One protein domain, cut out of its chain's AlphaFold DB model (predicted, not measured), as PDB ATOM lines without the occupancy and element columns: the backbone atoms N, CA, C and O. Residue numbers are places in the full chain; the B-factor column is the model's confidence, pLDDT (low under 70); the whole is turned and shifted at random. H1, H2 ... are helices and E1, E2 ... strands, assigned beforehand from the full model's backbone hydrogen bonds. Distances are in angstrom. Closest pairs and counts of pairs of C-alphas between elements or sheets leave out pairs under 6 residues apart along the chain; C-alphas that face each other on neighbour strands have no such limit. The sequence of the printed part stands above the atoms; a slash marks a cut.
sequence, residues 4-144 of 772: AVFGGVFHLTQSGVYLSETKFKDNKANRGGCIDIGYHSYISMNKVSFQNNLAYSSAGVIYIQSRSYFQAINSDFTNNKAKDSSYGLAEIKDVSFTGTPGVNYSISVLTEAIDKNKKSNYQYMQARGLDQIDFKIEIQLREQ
ATOM      1  N   ALA A   4      -9.386 -28.576 -30.410       91.12
ATOM      2  CA  ALA A   4      -9.240 -27.680 -31.561       91.12
ATOM      3  C   ALA A   4      -7.841 -27.035 -31.623       91.12
ATOM      4  O   ALA A   4      -7.016 -27.214 -30.728       91.12
ATOM      5  N   VAL A   5      -7.569 -26.250 -32.671       88.00
ATOM      6  CA  VAL A   5      -6.385 -25.368 -32.715       88.00
ATOM      7  C   VAL A   5      -6.689 -24.052 -31.992       88.00
ATOM      8  O   VAL A   5      -5.948 -23.651 -31.098       88.00
ATOM      9  N   PHE A   6      -7.821 -23.427 -32.310       90.94
ATOM     10  CA  PHE A   6      -8.333 -22.228 -31.645       90.94
ATOM     11  C   PHE A   6      -9.745 -22.519 -31.151       90.94
ATOM     12  O   PHE A   6     -10.541 -23.044 -31.927       90.94
ATOM     13  N   GLY A   7     -10.046 -22.205 -29.888       88.00
ATOM     14  CA  GLY A   7     -11.397 -22.315 -29.341       88.00
ATOM     15  C   GLY A   7     -11.894 -23.757 -29.237       88.00
ATOM     16  O   GLY A   7     -12.542 -24.263 -30.148       88.00
ATOM     17  N   GLY A   8     -11.626 -24.423 -28.108       88.88
ATOM     18  CA  GLY A   8     -11.920 -25.857 -27.920       88.88
ATOM     19  C   GLY A   8     -13.380 -26.287 -28.157       88.88
ATOM     20  O   GLY A   8     -13.639 -27.468 -28.370       88.88
ATOM     21  N   VAL A   9     -14.326 -25.344 -28.135       93.00
ATOM     22  CA  VAL A   9     -15.745 -25.514 -28.494       93.00
ATOM     23  C   VAL A   9     -16.216 -24.431 -29.475       93.00
ATOM     24  O   VAL A   9     -16.977 -24.740 -30.388       93.00
ATOM     25  N   PHE A  10     -15.772 -23.178 -29.309       92.50
ATOM     26  CA  PHE A  10     -16.184 -22.045 -30.147       92.50
ATOM     27  C   PHE A  10     -14.988 -21.236 -30.660       92.50
ATOM     28  O   PHE A  10     -14.212 -20.714 -29.864       92.50
ATOM     29  N   HIS A  11     -14.904 -21.040 -31.974       93.19
ATOM     30  CA  HIS A  11     -14.051 -20.030 -32.604       93.19
ATOM     31  C   HIS A  11     -14.960 -19.001 -33.287       93.19
ATOM     32  O   HIS A  11     -15.765 -19.366 -34.145       93.19
ATOM     33  N   LEU A  12     -14.888 -17.739 -32.858       90.62
ATOM     34  CA  LEU A  12     -15.806 -16.673 -33.265       90.62
ATOM     35  C   LEU A  12     -15.096 -15.633 -34.130       90.62
ATOM     36  O   LEU A  12     -14.154 -14.975 -33.688       90.62
ATOM     37  N   THR A  13     -15.594 -15.450 -35.351       91.00
ATOM     38  CA  THR A  13     -15.149 -14.420 -36.301       91.00
ATOM     39  C   THR A  13     -16.361 -13.648 -36.817       91.00
ATOM     40  O   THR A  13     -17.321 -14.289 -37.247       91.00
ATOM     41  N   GLN A  14     -16.341 -12.310 -36.772       89.62
ATOM     42  CA  GLN A  14     -17.442 -11.425 -37.202       89.62
ATOM     43  C   GLN A  14     -18.847 -11.857 -36.715       89.62
ATOM     44  O   GLN A  14     -19.834 -11.725 -37.437       89.62
ATOM     45  N   SER A  15     -18.949 -12.418 -35.504       89.81
ATOM     46  CA  SER A  15     -20.164 -13.096 -35.024       89.81
ATOM     47  C   SER A  15     -20.529 -12.738 -33.583       89.81
ATOM     48  O   SER A  15     -19.696 -12.302 -32.792       89.81
ATOM     49  N   GLY A  16     -21.814 -12.899 -33.258       90.62
ATOM     50  CA  GLY A  16     -22.380 -12.658 -31.934       90.62
ATOM     51  C   GLY A  16     -22.974 -13.933 -31.356       90.62
ATOM     52  O   GLY A  16     -23.795 -14.570 -32.016       90.62
ATOM     53  N   VAL A  17     -22.577 -14.309 -30.139       92.06
ATOM     54  CA  VAL A  17     -23.074 -15.517 -29.461       92.06
ATOM     55  C   VAL A  17     -23.624 -15.183 -28.075       92.06
ATOM     56  O   VAL A  17     -23.028 -14.423 -27.313       92.06
ATOM     57  N   TYR A  18     -24.760 -15.788 -27.734       92.88
ATOM     58  CA  TYR A  18     -25.373 -15.716 -26.410       92.88
ATOM     59  C   TYR A  18     -25.409 -17.119 -25.803       92.88
ATOM     60  O   TYR A  18     -25.953 -18.039 -26.413       92.88
ATOM     61  N   LEU A  19     -24.837 -17.284 -24.610       90.81
ATOM     62  CA  LEU A  19     -24.842 -18.538 -23.856       90.81
ATOM     63  C   LEU A  19     -25.551 -18.329 -22.514       90.81
ATOM     64  O   LEU A  19     -25.173 -17.461 -21.729       90.81
ATOM     65  N   SER A  20     -26.560 -19.148 -22.230       93.00
ATOM     66  CA  SER A  20     -27.320 -19.109 -20.978       93.00
ATOM     67  C   SER A  20     -27.417 -20.501 -20.369       93.00
ATOM     68  O   SER A  20     -27.782 -21.430 -21.084       93.00
ATOM     69  N   GLU A  21     -27.120 -20.646 -19.076       93.94
ATOM     70  CA  GLU A  21     -27.350 -21.889 -18.306       93.94
ATOM     71  C   GLU A  21     -26.682 -23.138 -18.931       93.94
ATOM     72  O   GLU A  21     -27.228 -24.240 -18.942       93.94
ATOM     73  N   THR A  22     -25.470 -22.963 -19.470       92.62
ATOM     74  CA  THR A  22     -24.694 -23.993 -20.192       92.62
ATOM     75  C   THR A  22     -23.417 -24.392 -19.448       92.62
ATOM     76  O   THR A  22     -22.906 -23.656 -18.603       92.62
ATOM     77  N   LYS A  23     -22.876 -25.584 -19.742       92.38
ATOM     78  CA  LYS A  23     -21.711 -26.135 -19.033       92.38
ATOM     79  C   LYS A  23     -20.713 -26.791 -19.987       92.38
ATOM     80  O   LYS A  23     -21.058 -27.739 -20.685       92.38
ATOM     81  N   PHE A  24     -19.470 -26.317 -19.971       93.06
ATOM     82  CA  PHE A  24     -18.401 -26.743 -20.877       93.06
ATOM     83  C   PHE A  24     -17.261 -27.382 -20.089       93.06
ATOM     84  O   PHE A  24     -16.578 -26.708 -19.310       93.06
ATOM     85  N   LYS A  25     -17.065 -28.693 -20.274       92.38
ATOM     86  CA  LYS A  25     -16.064 -29.468 -19.533       92.38
ATOM     87  C   LYS A  25     -15.027 -30.142 -20.424       92.38
ATOM     88  O   LYS A  25     -15.367 -30.645 -21.497       92.38
ATOM     89  N   ASP A  26     -13.801 -30.224 -19.909       91.94
ATOM     90  CA  ASP A  26     -12.730 -31.099 -20.400       91.94
ATOM     91  C   ASP A  26     -12.362 -30.862 -21.883       91.94
ATOM     92  O   ASP A  26     -12.048 -31.806 -22.613       91.94
ATOM     93  N   ASN A  27     -12.437 -29.613 -22.360       92.88
ATOM     94  CA  ASN A  27     -12.078 -29.244 -23.735       92.88
ATOM     95  C   ASN A  27     -10.616 -28.801 -23.840       92.88
ATOM     96  O   ASN A  27      -9.995 -28.413 -22.848       92.88
ATOM     97  N   LYS A  28     -10.057 -28.890 -25.049       91.31
ATOM     98  CA  LYS A  28      -8.661 -28.565 -25.341       91.31
ATOM     99  C   LYS A  28      -8.527 -27.645 -26.553       91.31
ATOM    100  O   LYS A  28      -9.237 -27.807 -27.544       91.31
ATOM    101  N   ALA A  29      -7.568 -26.727 -26.509       92.62
ATOM    102  CA  ALA A  29      -7.169 -25.922 -27.663       92.62
ATOM    103  C   ALA A  29      -5.668 -25.611 -27.634       92.62
ATOM    104  O   ALA A  29      -5.029 -25.792 -26.599       92.62
ATOM    105  N   ASN A  30      -5.096 -25.085 -28.721       86.44
ATOM    106  CA  ASN A  30      -3.788 -24.433 -28.623       86.44
ATOM    107  C   ASN A  30      -3.935 -23.066 -27.929       86.44
ATOM    108  O   ASN A  30      -3.287 -22.817 -26.918       86.44
ATOM    109  N   ARG A  31      -4.883 -22.238 -28.397       85.50
ATOM    110  CA  ARG A  31      -5.312 -20.989 -27.735       85.50
ATOM    111  C   ARG A  31      -6.806 -20.996 -27.449       85.50
ATOM    112  O   ARG A  31      -7.578 -21.466 -28.288       85.50
ATOM    113  N   GLY A  32      -7.198 -20.464 -26.292       82.75
ATOM    114  CA  GLY A  32      -8.603 -20.389 -25.891       82.75
ATOM    115  C   GLY A  32      -9.176 -21.779 -25.618       82.75
ATOM    116  O   GLY A  32      -9.877 -22.348 -26.458       82.75
ATOM    117  N   GLY A  33      -8.852 -22.351 -24.452       86.06
ATOM    118  CA  GLY A  33      -9.119 -23.764 -24.119       86.06
ATOM    119  C   GLY A  33     -10.569 -24.233 -24.316       86.06
ATOM    120  O   GLY A  33     -10.807 -25.420 -24.527       86.06
ATOM    121  N   CYS A  34     -11.535 -23.307 -24.325       90.56
ATOM    122  CA  CYS A  34     -12.914 -23.541 -24.753       90.56
ATOM    123  C   CYS A  34     -13.392 -22.565 -25.852       90.56
ATOM    124  O   CYS A  34     -14.217 -22.948 -26.683       90.56
ATOM    125  N   ILE A  35     -12.920 -21.315 -25.862       92.25
ATOM    126  CA  ILE A  35     -13.427 -20.225 -26.708       92.25
ATOM    127  C   ILE A  35     -12.264 -19.364 -27.229       92.25
ATOM    128  O   ILE A  35     -11.393 -18.961 -26.463       92.25
ATOM    129  N   ASP A  36     -12.277 -19.037 -28.518       92.06
ATOM    130  CA  ASP A  36     -11.370 -18.080 -29.164       92.06
ATOM    131  C   ASP A  36     -12.197 -17.050 -29.952       92.06
ATOM    132  O   ASP A  36     -13.150 -17.418 -30.640       92.06
ATOM    133  N   ILE A  37     -11.892 -15.758 -29.801       89.06
ATOM    134  CA  ILE A  37     -12.742 -14.653 -30.270       89.06
ATOM    135  C   ILE A  37     -11.909 -13.618 -31.033       89.06
ATOM    136  O   ILE A  37     -11.024 -12.980 -30.463       89.06
ATOM    137  N   GLY A  38     -12.225 -13.400 -32.310       87.62
ATOM    138  CA  GLY A  38     -11.541 -12.441 -33.177       87.62
ATOM    139  C   GLY A  38     -12.470 -11.643 -34.096       87.62
ATOM    140  O   GLY A  38     -13.664 -11.915 -34.224       87.62
ATOM    141  N   TYR A  39     -11.881 -10.660 -34.780       86.19
ATOM    142  CA  TYR A  39     -12.502  -9.848 -35.834       86.19
ATOM    143  C   TYR A  39     -13.855  -9.224 -35.447       86.19
ATOM    144  O   TYR A  39     -14.875  -9.526 -36.066       86.19
ATOM    145  N   HIS A  40     -13.855  -8.336 -34.445       86.06
ATOM    146  CA  HIS A  40     -15.043  -7.604 -33.974       86.06
ATOM    147  C   HIS A  40     -16.226  -8.504 -33.541       86.06
ATOM    148  O   HIS A  40     -17.384  -8.096 -33.623       86.06
ATOM    149  N   SER A  41     -15.948  -9.729 -33.084       87.56
ATOM    150  CA  SER A  41     -16.978 -10.628 -32.542       87.56
ATOM    151  C   SER A  41     -17.373 -10.245 -31.114       87.56
ATOM    152  O   SER A  41     -16.631  -9.550 -30.413       87.56
ATOM    153  N   TYR A  42     -18.516 -10.749 -30.650       88.88
ATOM    154  CA  TYR A  42     -18.900 -10.657 -29.244       88.88
ATOM    155  C   TYR A  42     -19.477 -11.961 -28.695       88.88
ATOM    156  O   TYR A  42     -20.105 -12.745 -29.411       88.88
ATOM    157  N   ILE A  43     -19.313 -12.163 -27.388       89.38
ATOM    158  CA  ILE A  43     -20.033 -13.203 -26.649       89.38
ATOM    159  C   ILE A  43     -20.608 -12.646 -25.345       89.38
ATOM    160  O   ILE A  43     -19.927 -11.927 -24.613       89.38
ATOM    161  N   SER A  44     -21.858 -12.989 -25.043       88.31
ATOM    162  CA  SER A  44     -22.490 -12.714 -23.749       88.31
ATOM    163  C   SER A  44     -22.882 -14.033 -23.086       88.31
ATOM    164  O   SER A  44     -23.487 -14.904 -23.714       88.31
ATOM    165  N   MET A  45     -22.483 -14.205 -21.828       87.94
ATOM    166  CA  MET A  45     -22.618 -15.437 -21.057       87.94
ATOM    167  C   MET A  45     -23.332 -15.152 -19.735       87.94
ATOM    168  O   MET A  45     -22.931 -14.253 -18.999       87.94
ATOM    169  N   ASN A  46     -24.365 -15.928 -19.414       87.12
ATOM    170  CA  ASN A  46     -25.115 -15.826 -18.161       87.12
ATOM    171  C   ASN A  46     -25.303 -17.221 -17.543       87.12
ATOM    172  O   ASN A  46     -25.841 -18.110 -18.204       87.12
ATOM    173  N   LYS A  47     -24.876 -17.428 -16.291       87.81
ATOM    174  CA  LYS A  47     -24.901 -18.746 -15.619       87.81
ATOM    175  C   LYS A  47     -24.180 -19.852 -16.411       87.81
ATOM    176  O   LYS A  47     -24.693 -20.963 -16.544       87.81
ATOM    177  N   VAL A  48     -23.018 -19.549 -16.990       85.56
ATOM    178  CA  VAL A  48     -22.222 -20.516 -17.765       85.56
ATOM    179  C   VAL A  48     -21.097 -21.079 -16.900       85.56
ATOM    180  O   VAL A  48     -20.452 -20.333 -16.178       85.56
ATOM    181  N   SER A  49     -20.844 -22.386 -16.955       84.00
ATOM    182  CA  SER A  49     -19.872 -23.049 -16.071       84.00
ATOM    183  C   SER A  49     -18.780 -23.761 -16.881       84.00
ATOM    184  O   SER A  49     -19.058 -24.713 -17.612       84.00
ATOM    185  N   PHE A  50     -17.530 -23.315 -16.753       86.94
ATOM    186  CA  PHE A  50     -16.362 -23.844 -17.466       86.94
ATOM    187  C   PHE A  50     -15.478 -24.666 -16.524       86.94
ATOM    188  O   PHE A  50     -14.962 -24.131 -15.540       86.94
ATOM    189  N   GLN A  51     -15.287 -25.959 -16.814       85.44
ATOM    190  CA  GLN A  51     -14.528 -26.884 -15.957       85.44
ATOM    191  C   GLN A  51     -13.407 -27.619 -16.707       85.44
ATOM    192  O   GLN A  51     -13.643 -28.141 -17.793       85.44
ATOM    193  N   ASN A  52     -12.223 -27.744 -16.102       85.50
ATOM    194  CA  ASN A  52     -11.109 -28.582 -16.591       85.50
ATOM    195  C   ASN A  52     -10.629 -28.295 -18.038       85.50
ATOM    196  O   ASN A  52     -10.013 -29.159 -18.665       85.50
ATOM    197  N   ASN A  53     -10.923 -27.125 -18.613       87.44
ATOM    198  CA  ASN A  53     -10.521 -26.804 -19.985       87.44
ATOM    199  C   ASN A  53      -9.018 -26.461 -20.041       87.44
ATOM    200  O   ASN A  53      -8.481 -25.864 -19.105       87.44
ATOM    201  N   LEU A  54      -8.331 -26.857 -21.116       85.56
ATOM    202  CA  LEU A  54      -6.872 -26.759 -21.245       85.56
ATOM    203  C   LEU A  54      -6.460 -26.072 -22.556       85.56
ATOM    204  O   LEU A  54      -6.709 -26.596 -23.640       85.56
ATOM    205  N   ALA A  55      -5.749 -24.952 -22.460       87.75
ATOM    206  CA  ALA A  55      -4.967 -24.415 -23.571       87.75
ATOM    207  C   ALA A  55      -3.532 -24.967 -23.535       87.75
ATOM    208  O   ALA A  55      -2.964 -25.132 -22.453       87.75
ATOM    209  N   TYR A  56      -2.931 -25.230 -24.698       83.06
ATOM    210  CA  TYR A  56      -1.501 -25.539 -24.772       83.06
ATOM    211  C   TYR A  56      -0.663 -24.257 -24.637       83.06
ATOM    212  O   TYR A  56       0.062 -24.149 -23.658       83.06
ATOM    213  N   SER A  57      -0.851 -23.233 -25.478       79.06
ATOM    214  CA  SER A  57      -0.085 -21.987 -25.331       79.06
ATOM    215  C   SER A  57      -0.720 -20.984 -24.357       79.06
ATOM    216  O   SER A  57      -0.120 -20.659 -23.337       79.06
ATOM    217  N   SER A  58      -1.929 -20.470 -24.631       74.81
ATOM    218  CA  SER A  58      -2.470 -19.313 -23.890       74.81
ATOM    219  C   SER A  58      -3.990 -19.305 -23.690       74.81
ATOM    220  O   SER A  58      -4.762 -19.786 -24.524       74.81
ATOM    221  N   ALA A  59      -4.392 -18.709 -22.559       74.62
ATOM    222  CA  ALA A  59      -5.757 -18.541 -22.053       74.62
ATOM    223  C   ALA A  59      -6.569 -19.849 -21.933       74.62
ATOM    224  O   ALA A  59      -7.182 -20.341 -22.884       74.62
ATOM    225  N   GLY A  60      -6.625 -20.394 -20.712       76.94
ATOM    226  CA  GLY A  60      -7.201 -21.716 -20.429       76.94
ATOM    227  C   GLY A  60      -8.699 -21.880 -20.719       76.94
ATOM    228  O   GLY A  60      -9.180 -23.011 -20.770       76.94
ATOM    229  N   VAL A  61      -9.437 -20.787 -20.948       83.38
ATOM    230  CA  VAL A  61     -10.843 -20.841 -21.388       83.38
ATOM    231  C   VAL A  61     -11.114 -19.928 -22.576       83.38
ATOM    232  O   VAL A  61     -11.533 -20.448 -23.606       83.38
ATOM    233  N   ILE A  62     -10.890 -18.615 -22.453       86.56
ATOM    234  CA  ILE A  62     -11.300 -17.608 -23.447       86.56
ATOM    235  C   ILE A  62     -10.083 -16.802 -23.912       86.56
ATOM    236  O   ILE A  62      -9.477 -16.104 -23.103       86.56
ATOM    237  N   TYR A  63      -9.755 -16.858 -25.205       85.25
ATOM    238  CA  TYR A  63      -8.775 -15.971 -25.849       85.25
ATOM    239  C   TYR A  63      -9.499 -14.910 -26.694       85.25
ATOM    240  O   TYR A  63     -10.495 -15.225 -27.349       85.25
ATOM    241  N   ILE A  64      -9.034 -13.654 -26.672       79.44
ATOM    242  CA  ILE A  64      -9.718 -12.512 -27.306       79.44
ATOM    243  C   ILE A  64      -8.710 -11.634 -28.053       79.44
ATOM    244  O   ILE A  64      -7.653 -11.302 -27.523       79.44
ATOM    245  N   GLN A  65      -9.050 -11.235 -29.279       77.75
ATOM    246  CA  GLN A  65      -8.225 -10.377 -30.131       77.75
ATOM    247  C   GLN A  65      -9.066  -9.468 -31.049       77.75
ATOM    248  O   GLN A  65     -10.278  -9.641 -31.210       77.75
ATOM    249  N   SER A  66      -8.404  -8.497 -31.688       74.00
ATOM    250  CA  SER A  66      -8.948  -7.701 -32.805       74.00
ATOM    251  C   SER A  66     -10.275  -6.987 -32.493       74.00
ATOM    252  O   SER A  66     -11.269  -7.175 -33.199       74.00
ATOM    253  N   ARG A  67     -10.284  -6.174 -31.423       73.31
ATOM    254  CA  ARG A  67     -11.429  -5.350 -30.961       73.31
ATOM    255  C   ARG A  67     -12.723  -6.130 -30.675       73.31
ATOM    256  O   ARG A  67     -13.809  -5.555 -30.664       73.31
ATOM    257  N   SER A  68     -12.609  -7.432 -30.441       76.75
ATOM    258  CA  SER A  68     -13.706  -8.263 -29.945       76.75
ATOM    259  C   SER A  68     -13.912  -8.031 -28.446       76.75
ATOM    260  O   SER A  68     -12.961  -7.687 -27.746       76.75
ATOM    261  N   TYR A  69     -15.125  -8.245 -27.936       75.88
ATOM    262  CA  TYR A  69     -15.432  -8.082 -26.508       75.88
ATOM    263  C   TYR A  69     -16.253  -9.252 -25.960       75.88
ATOM    264  O   TYR A  69     -16.931  -9.963 -26.701       75.88
ATOM    265  N   PHE A  70     -16.200  -9.459 -24.646       81.12
ATOM    266  CA  PHE A  70     -17.008 -10.471 -23.970       81.12
ATOM    267  C   PHE A  70     -17.704  -9.899 -22.741       81.12
ATOM    268  O   PHE A  70     -17.266  -8.908 -22.160       81.12
ATOM    269  N   GLN A  71     -18.780 -10.561 -22.336       75.06
ATOM    270  CA  GLN A  71     -19.473 -10.318 -21.083       75.06
ATOM    271  C   GLN A  71     -19.762 -11.668 -20.423       75.06
ATOM    272  O   GLN A  71     -20.311 -12.562 -21.064       75.06
ATOM    273  N   ALA A  72     -19.408 -11.814 -19.149       76.25
ATOM    274  CA  ALA A  72     -19.745 -12.978 -18.337       76.25
ATOM    275  C   ALA A  72     -20.464 -12.518 -17.065       76.25
ATOM    276  O   ALA A  72     -19.995 -11.618 -16.375       76.25
ATOM    277  N   ILE A  73     -21.613 -13.124 -16.778       73.31
ATOM    278  CA  ILE A  73     -22.478 -12.807 -15.638       73.31
ATOM    279  C   ILE A  73     -22.793 -14.123 -14.918       73.31
ATOM    280  O   ILE A  73     -23.132 -15.115 -15.568       73.31
ATOM    281  N   ASN A  74     -22.672 -14.158 -13.587       71.06
ATOM    282  CA  ASN A  74     -22.975 -15.333 -12.749       71.06
ATOM    283  C   ASN A  74     -22.314 -16.648 -13.235       71.06
ATOM    284  O   ASN A  74     -22.954 -17.693 -13.195       71.06
ATOM    285  N   SER A  75     -21.105 -16.595 -13.807       74.69
ATOM    286  CA  SER A  75     -20.518 -17.701 -14.583       74.69
ATOM    287  C   SER A  75     -19.244 -18.255 -13.933       74.69
ATOM    288  O   SER A  75     -18.319 -17.492 -13.663       74.69
ATOM    289  N   ASP A  76     -19.182 -19.573 -13.711       75.06
ATOM    290  CA  ASP A  76     -18.083 -20.238 -12.996       75.06
ATOM    291  C   ASP A  76     -16.914 -20.599 -13.919       75.06
ATOM    292  O   ASP A  76     -17.105 -21.140 -15.012       75.06
ATOM    293  N   PHE A  77     -15.688 -20.467 -13.412       77.88
ATOM    294  CA  PHE A  77     -14.472 -20.912 -14.092       77.88
ATOM    295  C   PHE A  77     -13.612 -21.736 -13.118       77.88
ATOM    296  O   PHE A  77     -12.958 -21.190 -12.240       77.88
ATOM    297  N   THR A  78     -13.611 -23.066 -13.259       73.50
ATOM    298  CA  THR A  78     -12.992 -24.014 -12.304       73.50
ATOM    299  C   THR A  78     -11.980 -24.954 -12.973       73.50
ATOM    300  O   THR A  78     -12.245 -25.500 -14.040       73.50
ATOM    301  N   ASN A  79     -10.808 -25.167 -12.359       74.38
ATOM    302  CA  ASN A  79      -9.745 -26.078 -12.838       74.38
ATOM    303  C   ASN A  79      -9.259 -25.884 -14.294       74.38
ATOM    304  O   ASN A  79      -8.609 -26.769 -14.852       74.38
ATOM    305  N   ASN A  80      -9.543 -24.742 -14.921       79.00
ATOM    306  CA  ASN A  80      -9.087 -24.457 -16.279       79.00
ATOM    307  C   ASN A  80      -7.611 -24.023 -16.271       79.00
ATOM    308  O   ASN A  80      -7.191 -23.303 -15.365       79.00
ATOM    309  N   LYS A  81      -6.821 -24.453 -17.260       73.50
ATOM    310  CA  LYS A  81      -5.360 -24.261 -17.298       73.50
ATOM    311  C   LYS A  81      -4.875 -23.827 -18.681       73.50
ATOM    312  O   LYS A  81      -5.447 -24.215 -19.694       73.50
ATOM    313  N   ALA A  82      -3.786 -23.073 -18.724       78.69
ATOM    314  CA  ALA A  82      -2.937 -22.917 -19.903       78.69
ATOM    315  C   ALA A  82      -1.544 -23.464 -19.556       78.69
ATOM    316  O   ALA A  82      -1.200 -23.524 -18.374       78.69
ATOM    317  N   LYS A  83      -0.786 -23.938 -20.549       70.00
ATOM    318  CA  LYS A  83       0.503 -24.608 -20.319       70.00
ATOM    319  C   LYS A  83       1.701 -23.656 -20.415       70.00
ATOM    320  O   LYS A  83       2.581 -23.754 -19.569       70.00
ATOM    321  N   ASP A  84       1.686 -22.716 -21.361       66.38
ATOM    322  CA  ASP A  84       2.839 -21.852 -21.667       66.38
ATOM    323  C   ASP A  84       2.646 -20.374 -21.237       66.38
ATOM    324  O   ASP A  84       3.228 -19.476 -21.847       66.38
ATOM    325  N   SER A  85       1.814 -20.072 -20.225       51.38
ATOM    326  CA  SER A  85       1.480 -18.679 -19.864       51.38
ATOM    327  C   SER A  85       1.819 -18.264 -18.426       51.38
ATOM    328  O   SER A  85       1.187 -18.691 -17.464       51.38
ATOM    329  N   SER A  86       2.708 -17.270 -18.301       48.38
ATOM    330  CA  SER A  86       2.979 -16.481 -17.078       48.38
ATOM    331  C   SER A  86       1.803 -15.591 -16.628       48.38
ATOM    332  O   SER A  86       1.949 -14.750 -15.747       48.38
ATOM    333  N   TYR A  87       0.639 -15.748 -17.261       50.06
ATOM    334  CA  TYR A  87      -0.585 -14.980 -17.058       50.06
ATOM    335  C   TYR A  87      -1.758 -15.970 -17.022       50.06
ATOM    336  O   TYR A  87      -1.787 -16.920 -17.806       50.06
ATOM    337  N   GLY A  88      -2.673 -15.793 -16.065       55.16
ATOM    338  CA  GLY A  88      -3.577 -16.854 -15.601       55.16
ATOM    339  C   GLY A  88      -4.844 -17.089 -16.438       55.16
ATOM    340  O   GLY A  88      -4.801 -17.506 -17.593       55.16
ATOM    341  N   LEU A  89      -6.008 -16.914 -15.802       54.50
ATOM    342  CA  LEU A  89      -7.306 -17.361 -16.327       54.50
ATOM    343  C   LEU A  89      -7.721 -16.675 -17.646       54.50
ATOM    344  O   LEU A  89      -8.377 -17.304 -18.481       54.50
ATOM    345  N   ALA A  90      -7.335 -15.411 -17.829       54.53
ATOM    346  CA  ALA A  90      -7.615 -14.601 -19.009       54.53
ATOM    347  C   ALA A  90      -6.437 -13.660 -19.313       54.53
ATOM    348  O   ALA A  90      -5.683 -13.288 -18.414       54.53
ATOM    349  N   GLU A  91      -6.308 -13.257 -20.576       56.25
ATOM    350  CA  GLU A  91      -5.311 -12.299 -21.063       56.25
ATOM    351  C   GLU A  91      -6.043 -11.132 -21.749       56.25
ATOM    352  O   GLU A  91      -6.972 -11.362 -22.523       56.25
ATOM    353  N   ILE A  92      -5.646  -9.888 -21.462       55.66
ATOM    354  CA  ILE A  92      -6.251  -8.673 -22.031       55.66
ATOM    355  C   ILE A  92      -5.147  -7.857 -22.711       55.66
ATOM    356  O   ILE A  92      -4.131  -7.553 -22.088       55.66
ATOM    357  N   LYS A  93      -5.345  -7.503 -23.984       44.34
ATOM    358  CA  LYS A  93      -4.415  -6.711 -24.808       44.34
ATOM    359  C   LYS A  93      -5.135  -5.527 -25.457       44.34
ATOM    360  O   LYS A  93      -6.362  -5.506 -25.524       44.34
ATOM    361  N   ASP A  94      -4.354  -4.550 -25.912       38.56
ATOM    362  CA  ASP A  94      -4.795  -3.381 -26.689       38.56
ATOM    363  C   ASP A  94      -5.884  -2.509 -26.023       38.56
ATOM    364  O   ASP A  94      -6.754  -1.941 -26.690       38.56
ATOM    365  N   VAL A  95      -5.829  -2.367 -24.691       48.66
ATOM    366  CA  VAL A  95      -6.731  -1.483 -23.932       48.66
ATOM    367  C   VAL A  95      -6.408  -0.017 -24.235       48.66
ATOM    368  O   VAL A  95      -5.403   0.520 -23.775       48.66
ATOM    369  N   SER A  96      -7.293   0.642 -24.981       42.56
ATOM    370  CA  SER A  96      -7.236   2.079 -25.258       42.56
ATOM    371  C   SER A  96      -8.293   2.823 -24.444       42.56
ATOM    372  O   SER A  96      -9.458   2.424 -24.426       42.56
ATOM    373  N   PHE A  97      -7.894   3.909 -23.782       50.44
ATOM    374  CA  PHE A  97      -8.780   4.791 -23.025       50.44
ATOM    375  C   PHE A  97      -8.575   6.249 -23.450       50.44
ATOM    376  O   PHE A  97      -7.467   6.671 -23.775       50.44
ATOM    377  N   THR A  98      -9.648   7.037 -23.424       46.00
ATOM    378  CA  THR A  98      -9.624   8.475 -23.728       46.00
ATOM    379  C   THR A  98     -10.329   9.233 -22.612       46.00
ATOM    380  O   THR A  98     -11.527   9.036 -22.406       46.00
ATOM    381  N   GLY A  99      -9.593  10.084 -21.896       54.53
ATOM    382  CA  GLY A  99     -10.096  10.863 -20.764       54.53
ATOM    383  C   GLY A  99      -9.878  12.363 -20.941       54.53
ATOM    384  O   GLY A  99      -8.988  12.792 -21.675       54.53
ATOM    385  N   THR A 100     -10.688  13.162 -20.252       54.19
ATOM    386  CA  THR A 100     -10.526  14.616 -20.163       54.19
ATOM    387  C   THR A 100      -9.405  14.939 -19.164       54.19
ATOM    388  O   THR A 100      -9.433  14.404 -18.053       54.19
ATOM    389  N   PRO A 101      -8.429  15.806 -19.493       55.78
ATOM    390  CA  PRO A 101      -7.431  16.270 -18.527       55.78
ATOM    391  C   PRO A 101      -8.081  16.907 -17.287       55.78
ATOM    392  O   PRO A 101      -9.118  17.558 -17.404       55.78
ATOM    393  N   GLY A 102      -7.480  16.718 -16.108       56.75
ATOM    394  CA  GLY A 102      -8.033  17.197 -14.829       56.75
ATOM    395  C   GLY A 102      -9.127  16.317 -14.212       56.75
ATOM    396  O   GLY A 102      -9.671  16.647 -13.162       56.75
ATOM    397  N   VAL A 103      -9.442  15.168 -14.821       57.25
ATOM    398  CA  VAL A 103     -10.307  14.143 -14.221       57.25
ATOM    399  C   VAL A 103      -9.463  12.926 -13.846       57.25
ATOM    400  O   VAL A 103      -8.699  12.411 -14.663       57.25
ATOM    401  N   ASN A 104      -9.614  12.451 -12.608       58.38
ATOM    402  CA  ASN A 104      -8.993  11.208 -12.152       58.38
ATOM    403  C   ASN A 104      -9.774  10.007 -12.691       58.38
ATOM    404  O   ASN A 104     -10.971   9.873 -12.430       58.38
ATOM    405  N   TYR A 105      -9.086   9.114 -13.398       63.97
ATOM    406  CA  TYR A 105      -9.649   7.860 -13.892       63.97
ATOM    407  C   TYR A 105      -9.053   6.679 -13.125       63.97
ATOM    408  O   TYR A 105      -7.904   6.718 -12.693       63.97
ATOM    409  N   SER A 106      -9.819   5.602 -12.964       54.62
ATOM    410  CA  SER A 106      -9.310   4.358 -12.379       54.62
ATOM    411  C   SER A 106      -9.878   3.152 -13.109       54.62
ATOM    412  O   SER A 106     -11.081   3.102 -13.367       54.62
ATOM    413  N   ILE A 107      -9.012   2.191 -13.421       60.31
ATOM    414  CA  ILE A 107      -9.372   0.891 -13.981       60.31
ATOM    415  C   ILE A 107      -9.159  -0.137 -12.872       60.31
ATOM    416  O   ILE A 107      -8.027  -0.361 -12.449       60.31
ATOM    417  N   SER A 108     -10.243  -0.751 -12.402       53.66
ATOM    418  CA  SER A 108     -10.207  -1.803 -11.381       53.66
ATOM    419  C   SER A 108     -10.506  -3.154 -12.020       53.66
ATOM    420  O   SER A 108     -11.623  -3.383 -12.482       53.66
ATOM    421  N   VAL A 109      -9.525  -4.055 -12.029       63.22
ATOM    422  CA  VAL A 109      -9.730  -5.462 -12.390       63.22
ATOM    423  C   VAL A 109      -9.965  -6.249 -11.103       63.22
ATOM    424  O   VAL A 109      -9.038  -6.488 -10.328       63.22
ATOM    425  N   LEU A 110     -11.225  -6.618 -10.877       56.22
ATOM    426  CA  LEU A 110     -11.668  -7.439  -9.750       56.22
ATOM    427  C   LEU A 110     -11.618  -8.919 -10.148       56.22
ATOM    428  O   LEU A 110     -12.013  -9.274 -11.261       56.22
ATOM    429  N   THR A 111     -11.151  -9.791  -9.253       57.78
ATOM    430  CA  THR A 111     -11.097 -11.237  -9.511       57.78
ATOM    431  C   THR A 111     -11.309 -12.064  -8.245       57.78
ATOM    432  O   THR A 111     -10.498 -12.071  -7.323       57.78
ATOM    433  N   GLU A 112     -12.398 -12.830  -8.229       54.19
ATOM    434  CA  GLU A 112     -12.701 -13.807  -7.173       54.19
ATOM    435  C   GLU A 112     -11.939 -15.134  -7.370       54.19
ATOM    436  O   GLU A 112     -11.971 -16.008  -6.510       54.19
ATOM    437  N   ALA A 113     -11.224 -15.293  -8.493       49.91
ATOM    438  CA  ALA A 113     -10.527 -16.529  -8.861       49.91
ATOM    439  C   ALA A 113      -9.140 -16.700  -8.203       49.91
ATOM    440  O   ALA A 113      -8.459 -17.692  -8.464       49.91
ATOM    441  N   ILE A 114      -8.699 -15.747  -7.372       60.56
ATOM    442  CA  ILE A 114      -7.458 -15.860  -6.593       60.56
ATOM    443  C   ILE A 114      -7.784 -16.473  -5.230       60.56
ATOM    444  O   ILE A 114      -8.493 -15.871  -4.424       60.56
ATOM    445  N   ASP A 115      -7.232 -17.656  -4.949       61.12
ATOM    446  CA  ASP A 115      -7.424 -18.321  -3.659       61.12
ATOM    447  C   ASP A 115      -6.804 -17.504  -2.510       61.12
ATOM    448  O   ASP A 115      -5.579 -17.410  -2.374       61.12
ATOM    449  N   LYS A 116      -7.668 -16.926  -1.669       66.12
ATOM    450  CA  LYS A 116      -7.292 -16.152  -0.476       66.12
ATOM    451  C   LYS A 116      -6.704 -17.026   0.641       66.12
ATOM    452  O   LYS A 116      -6.050 -16.496   1.535       66.12
ATOM    453  N   ASN A 117      -6.905 -18.346   0.591       70.31
ATOM    454  CA  ASN A 117      -6.398 -19.290   1.590       70.31
ATOM    455  C   ASN A 117      -4.933 -19.691   1.333       70.31
ATOM    456  O   ASN A 117      -4.260 -20.177   2.245       70.31
ATOM    457  N   LYS A 118      -4.401 -19.465   0.120       78.06
ATOM    458  CA  LYS A 118      -2.978 -19.692  -0.169       78.06
ATOM    459  C   LYS A 118      -2.134 -18.750   0.696       78.06
ATOM    460  O   LYS A 118      -2.262 -17.530   0.609       78.06
ATOM    461  N   LYS A 119      -1.229 -19.318   1.502       72.62
ATOM    462  CA  LYS A 119      -0.431 -18.603   2.518       72.62
ATOM    463  C   LYS A 119       0.281 -17.347   1.986       72.62
ATOM    464  O   LYS A 119       0.244 -16.318   2.651       72.62
ATOM    465  N   SER A 120       0.843 -17.407   0.774       76.25
ATOM    466  CA  SER A 120       1.463 -16.261   0.086       76.25
ATOM    467  C   SER A 120       0.494 -15.090  -0.110       76.25
ATOM    468  O   SER A 120       0.837 -13.938   0.141       76.25
ATOM    469  N   ASN A 121      -0.737 -15.395  -0.518       73.38
ATOM    470  CA  ASN A 121      -1.768 -14.420  -0.854       73.38
ATOM    471  C   ASN A 121      -2.316 -13.781   0.427       73.38
ATOM    472  O   ASN A 121      -2.424 -12.563   0.510       73.38
ATOM    473  N   TYR A 122      -2.554 -14.596   1.460       77.81
ATOM    474  CA  TYR A 122      -2.933 -14.137   2.798       77.81
ATOM    475  C   TYR A 122      -1.880 -13.193   3.407       77.81
ATOM    476  O   TYR A 122      -2.218 -12.123   3.912       77.81
ATOM    477  N   GLN A 123      -0.592 -13.545   3.307       79.88
ATOM    478  CA  GLN A 123       0.510 -12.701   3.781       79.88
ATOM    479  C   GLN A 123       0.624 -11.393   2.980       79.88
ATOM    480  O   GLN A 123       0.794 -10.335   3.581       79.88
ATOM    481  N   TYR A 124       0.466 -11.434   1.652       75.88
ATOM    482  CA  TYR A 124       0.434 -10.239   0.799       75.88
ATOM    483  C   TYR A 124      -0.734  -9.299   1.151       75.88
ATOM    484  O   TYR A 124      -0.544  -8.086   1.260       75.88
ATOM    485  N   MET A 125      -1.926  -9.857   1.384       77.12
ATOM    486  CA  MET A 125      -3.120  -9.114   1.799       77.12
ATOM    487  C   MET A 125      -2.934  -8.447   3.168       77.12
ATOM    488  O   MET A 125      -3.182  -7.248   3.294       77.12
ATOM    489  N   GLN A 126      -2.428  -9.175   4.173       80.06
ATOM    490  CA  GLN A 126      -2.141  -8.598   5.493       80.06
ATOM    491  C   GLN A 126      -1.050  -7.520   5.440       80.06
ATOM    492  O   GLN A 126      -1.216  -6.465   6.046       80.06
ATOM    493  N   ALA A 127       0.023  -7.735   4.674       78.38
ATOM    494  CA  ALA A 127       1.123  -6.776   4.540       78.38
ATOM    495  C   ALA A 127       0.723  -5.446   3.870       78.38
ATOM    496  O   ALA A 127       1.487  -4.483   3.934       78.38
ATOM    497  N   ARG A 128      -0.452  -5.377   3.223       78.00
ATOM    498  CA  ARG A 128      -0.987  -4.157   2.591       78.00
ATOM    499  C   ARG A 128      -2.363  -3.715   3.105       78.00
ATOM    500  O   ARG A 128      -2.875  -2.716   2.613       78.00
ATOM    501  N   GLY A 129      -2.948  -4.415   4.080       77.00
ATOM    502  CA  GLY A 129      -4.271  -4.089   4.631       77.00
ATOM    503  C   GLY A 129      -5.413  -4.211   3.613       77.00
ATOM    504  O   GLY A 129      -6.269  -3.334   3.555       77.00
ATOM    505  N   LEU A 130      -5.397  -5.257   2.777       71.62
ATOM    506  CA  LEU A 130      -6.350  -5.447   1.675       71.62
ATOM    507  C   LEU A 130      -7.321  -6.610   1.934       71.62
ATOM    508  O   LEU A 130      -6.887  -7.747   2.103       71.62
ATOM    509  N   ASP A 131      -8.632  -6.357   1.853       68.38
ATOM    510  CA  ASP A 131      -9.678  -7.396   1.958       68.38
ATOM    511  C   ASP A 131      -9.856  -8.216   0.661       68.38
ATOM    512  O   ASP A 131     -10.367  -9.347   0.666       68.38
ATOM    513  N   GLN A 132      -9.430  -7.660  -0.477       65.06
ATOM    514  CA  GLN A 132      -9.471  -8.277  -1.808       65.06
ATOM    515  C   GLN A 132      -8.163  -8.004  -2.569       65.06
ATOM    516  O   GLN A 132      -7.498  -6.998  -2.332       65.06
ATOM    517  N   ILE A 133      -7.780  -8.902  -3.483       66.38
ATOM    518  CA  ILE A 133      -6.592  -8.728  -4.336       66.38
ATOM    519  C   ILE A 133      -7.043  -8.031  -5.623       66.38
ATOM    520  O   ILE A 133      -7.151  -8.632  -6.690       66.38
ATOM    521  N   ASP A 134      -7.357  -6.745  -5.477       62.06
ATOM    522  CA  ASP A 134      -7.850  -5.898  -6.558       62.06
ATOM    523  C   ASP A 134      -6.678  -5.302  -7.340       62.06
ATOM    524  O   ASP A 134      -5.832  -4.596  -6.784       62.06
ATOM    525  N   PHE A 135      -6.637  -5.529  -8.654       61.59
ATOM    526  CA  PHE A 135      -5.654  -4.872  -9.511       61.59
ATOM    527  C   PHE A 135      -6.216  -3.533 -10.004       61.59
ATOM    528  O   PHE A 135      -6.876  -3.445 -11.043       61.59
ATOM    529  N   LYS A 136      -5.985  -2.488  -9.205       53.56
ATOM    530  CA  LYS A 136      -6.401  -1.108  -9.480       53.56
ATOM    531  C   LYS A 136      -5.258  -0.312 -10.112       53.56
ATOM    532  O   LYS A 136      -4.270  -0.016  -9.445       53.56
ATOM    533  N   ILE A 137      -5.424   0.098 -11.369       59.62
ATOM    534  CA  ILE A 137      -4.596   1.140 -11.986       59.62
ATOM    535  C   ILE A 137      -5.303   2.481 -11.783       59.62
ATOM    536  O   ILE A 137      -6.385   2.711 -12.328       59.62
ATOM    537  N   GLU A 138      -4.687   3.382 -11.022       54.69
ATOM    538  CA  GLU A 138      -5.084   4.791 -10.980       54.69
ATOM    539  C   GLU A 138      -4.365   5.569 -12.085       54.69
ATOM    540  O   GLU A 138      -3.147   5.489 -12.235       54.69
ATOM    541  N   ILE A 139      -5.132   6.312 -12.880       61.12
ATOM    542  CA  ILE A 139      -4.662   7.051 -14.051       61.12
ATOM    543  C   ILE A 139      -4.899   8.538 -13.785       61.12
ATOM    544  O   ILE A 139      -5.972   9.085 -14.055       61.12
ATOM    545  N   GLN A 140      -3.873   9.189 -13.241       51.94
ATOM    546  CA  GLN A 140      -3.848  10.635 -13.042       51.94
ATOM    547  C   GLN A 140      -3.295  11.312 -14.302       51.94
ATOM    548  O   GLN A 140      -2.093  11.286 -14.570       51.94
ATOM    549  N   LEU A 141      -4.177  11.919 -15.099       56.69
ATOM    550  CA  LEU A 141      -3.775  12.737 -16.244       56.69
ATOM    551  C   LEU A 141      -3.261  14.089 -15.730       56.69
ATOM    552  O   LEU A 141      -4.038  14.902 -15.233       56.69
ATOM    553  N   ARG A 142      -1.940  14.297 -15.831       48.78
ATOM    554  CA  ARG A 142      -1.185  15.413 -15.230       48.78
ATOM    555  C   ARG A 142      -1.849  16.776 -15.497       48.78
ATOM    556  O   ARG A 142      -1.863  17.237 -16.638       48.78
ATOM    557  N   GLU A 143      -2.320  17.456 -14.447       46.59
ATOM    558  CA  GLU A 143      -2.818  18.840 -14.529       46.59
ATOM    559  C   GLU A 143      -1.677  19.849 -14.740       46.59
ATOM    560  O   GLU A 143      -1.316  20.627 -13.859       46.59
ATOM    561  N   GLN A 144      -1.116  19.881 -15.947       41.53
ATOM    562  CA  GLN A 144      -0.420  21.072 -16.417       41.53
ATOM    563  C   GLN A 144      -1.407  21.979 -17.149       41.53
ATOM    564  O   GLN A 144      -1.694  21.802 -18.333       41.53
TER     565      GLN A 144
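Overview. This is residues 4 to 144 of the 772 residues of an uncharacterized protein of Stylonychia lemnae (UniProt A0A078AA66). The chain is wound in three stacked turns, a short solenoid whose strands line up from turn to turn into parallel sheets: E1 to E4 make the first turn, E5 to E8 the second, and E9 to E11 with residues 81 to 82 the third. Beyond the third turn, after a long unnamed stretch, E12 and E13 form a separate antiparallel ribbon, with H1 in the excursion between them. The printed part has 141 residues, with eleven strands, then E12, H1 and E13 in that order; it is mostly strand, and under half of the residues are in named elements. It is only just compact, close to loose, with a radius of gyration of the C-alphas of 17.1 A, and spans 50 by 39 by 29 A.

Arrangement. In one sheet, E2 (residues 16 to 20), E6 (42 to 46) and E10 (69 to 73) run parallel in that order; N 19 and O 44 are 2.9 A apart, and N 45 and O 71 2.8 A, both within hydrogen-bond range. E2 runs on into E3 (23 to 25) at 97 degrees, E6 into E7 (49 to 51) at 97 degrees, and E10 into E11 (76 to 78) at 96 degrees. E3, E7 and E11 form a parallel sheet in that order, with N 24 and O 49 2.9 A apart and N 50 and O 76 2.8 A. E1 (10 to 13), E5 (35 to 38) and E9 (62 to 64) form another, also parallel, with N 12 and O 36 2.8 A apart and N 37 and O 63 2.9 A. E4 (28 to 31) and E8 (54 to 58) are parallel, with N 29 and O 54 3.0 A apart; residues 54 to 55 of E8 also pair with residues 81 to 82, parallel. E12 (104 to 109) and E13 (135 to 140) are antiparallel at 166 degrees, with N 107 and O 137 2.9 A apart. E10 and E12 are apart. H1 (119 to 128) is apart from E9, E10 and E11, among others, and each of its O i to N i+4 pairs is within hydrogen-bond range.

Along the chain. E1 begins at C-alpha 10 (-16.184, -22.045, -30.147). E2, E6 and E10 measure 13.6 A, 13.7 A and 13.8 A from first to last C-alpha. E12 measures 16.7 A, H1 14.5 A and E13 16.0 A; E13 ends at C-alpha 140 (-3.848, 10.635, -13.042).

Size, cuts and confidence. The C-alphas of Asp 26 and Gln 144, the two farthest apart, are 53.8 A apart. The printed part has no cut. The links from E1 through to E11 are tight, and that from E11 to E12, 25 residues, is long. The mean pLDDT of the printed part is 74.2; residues 84 to 116 and 131 to 144 are under 70.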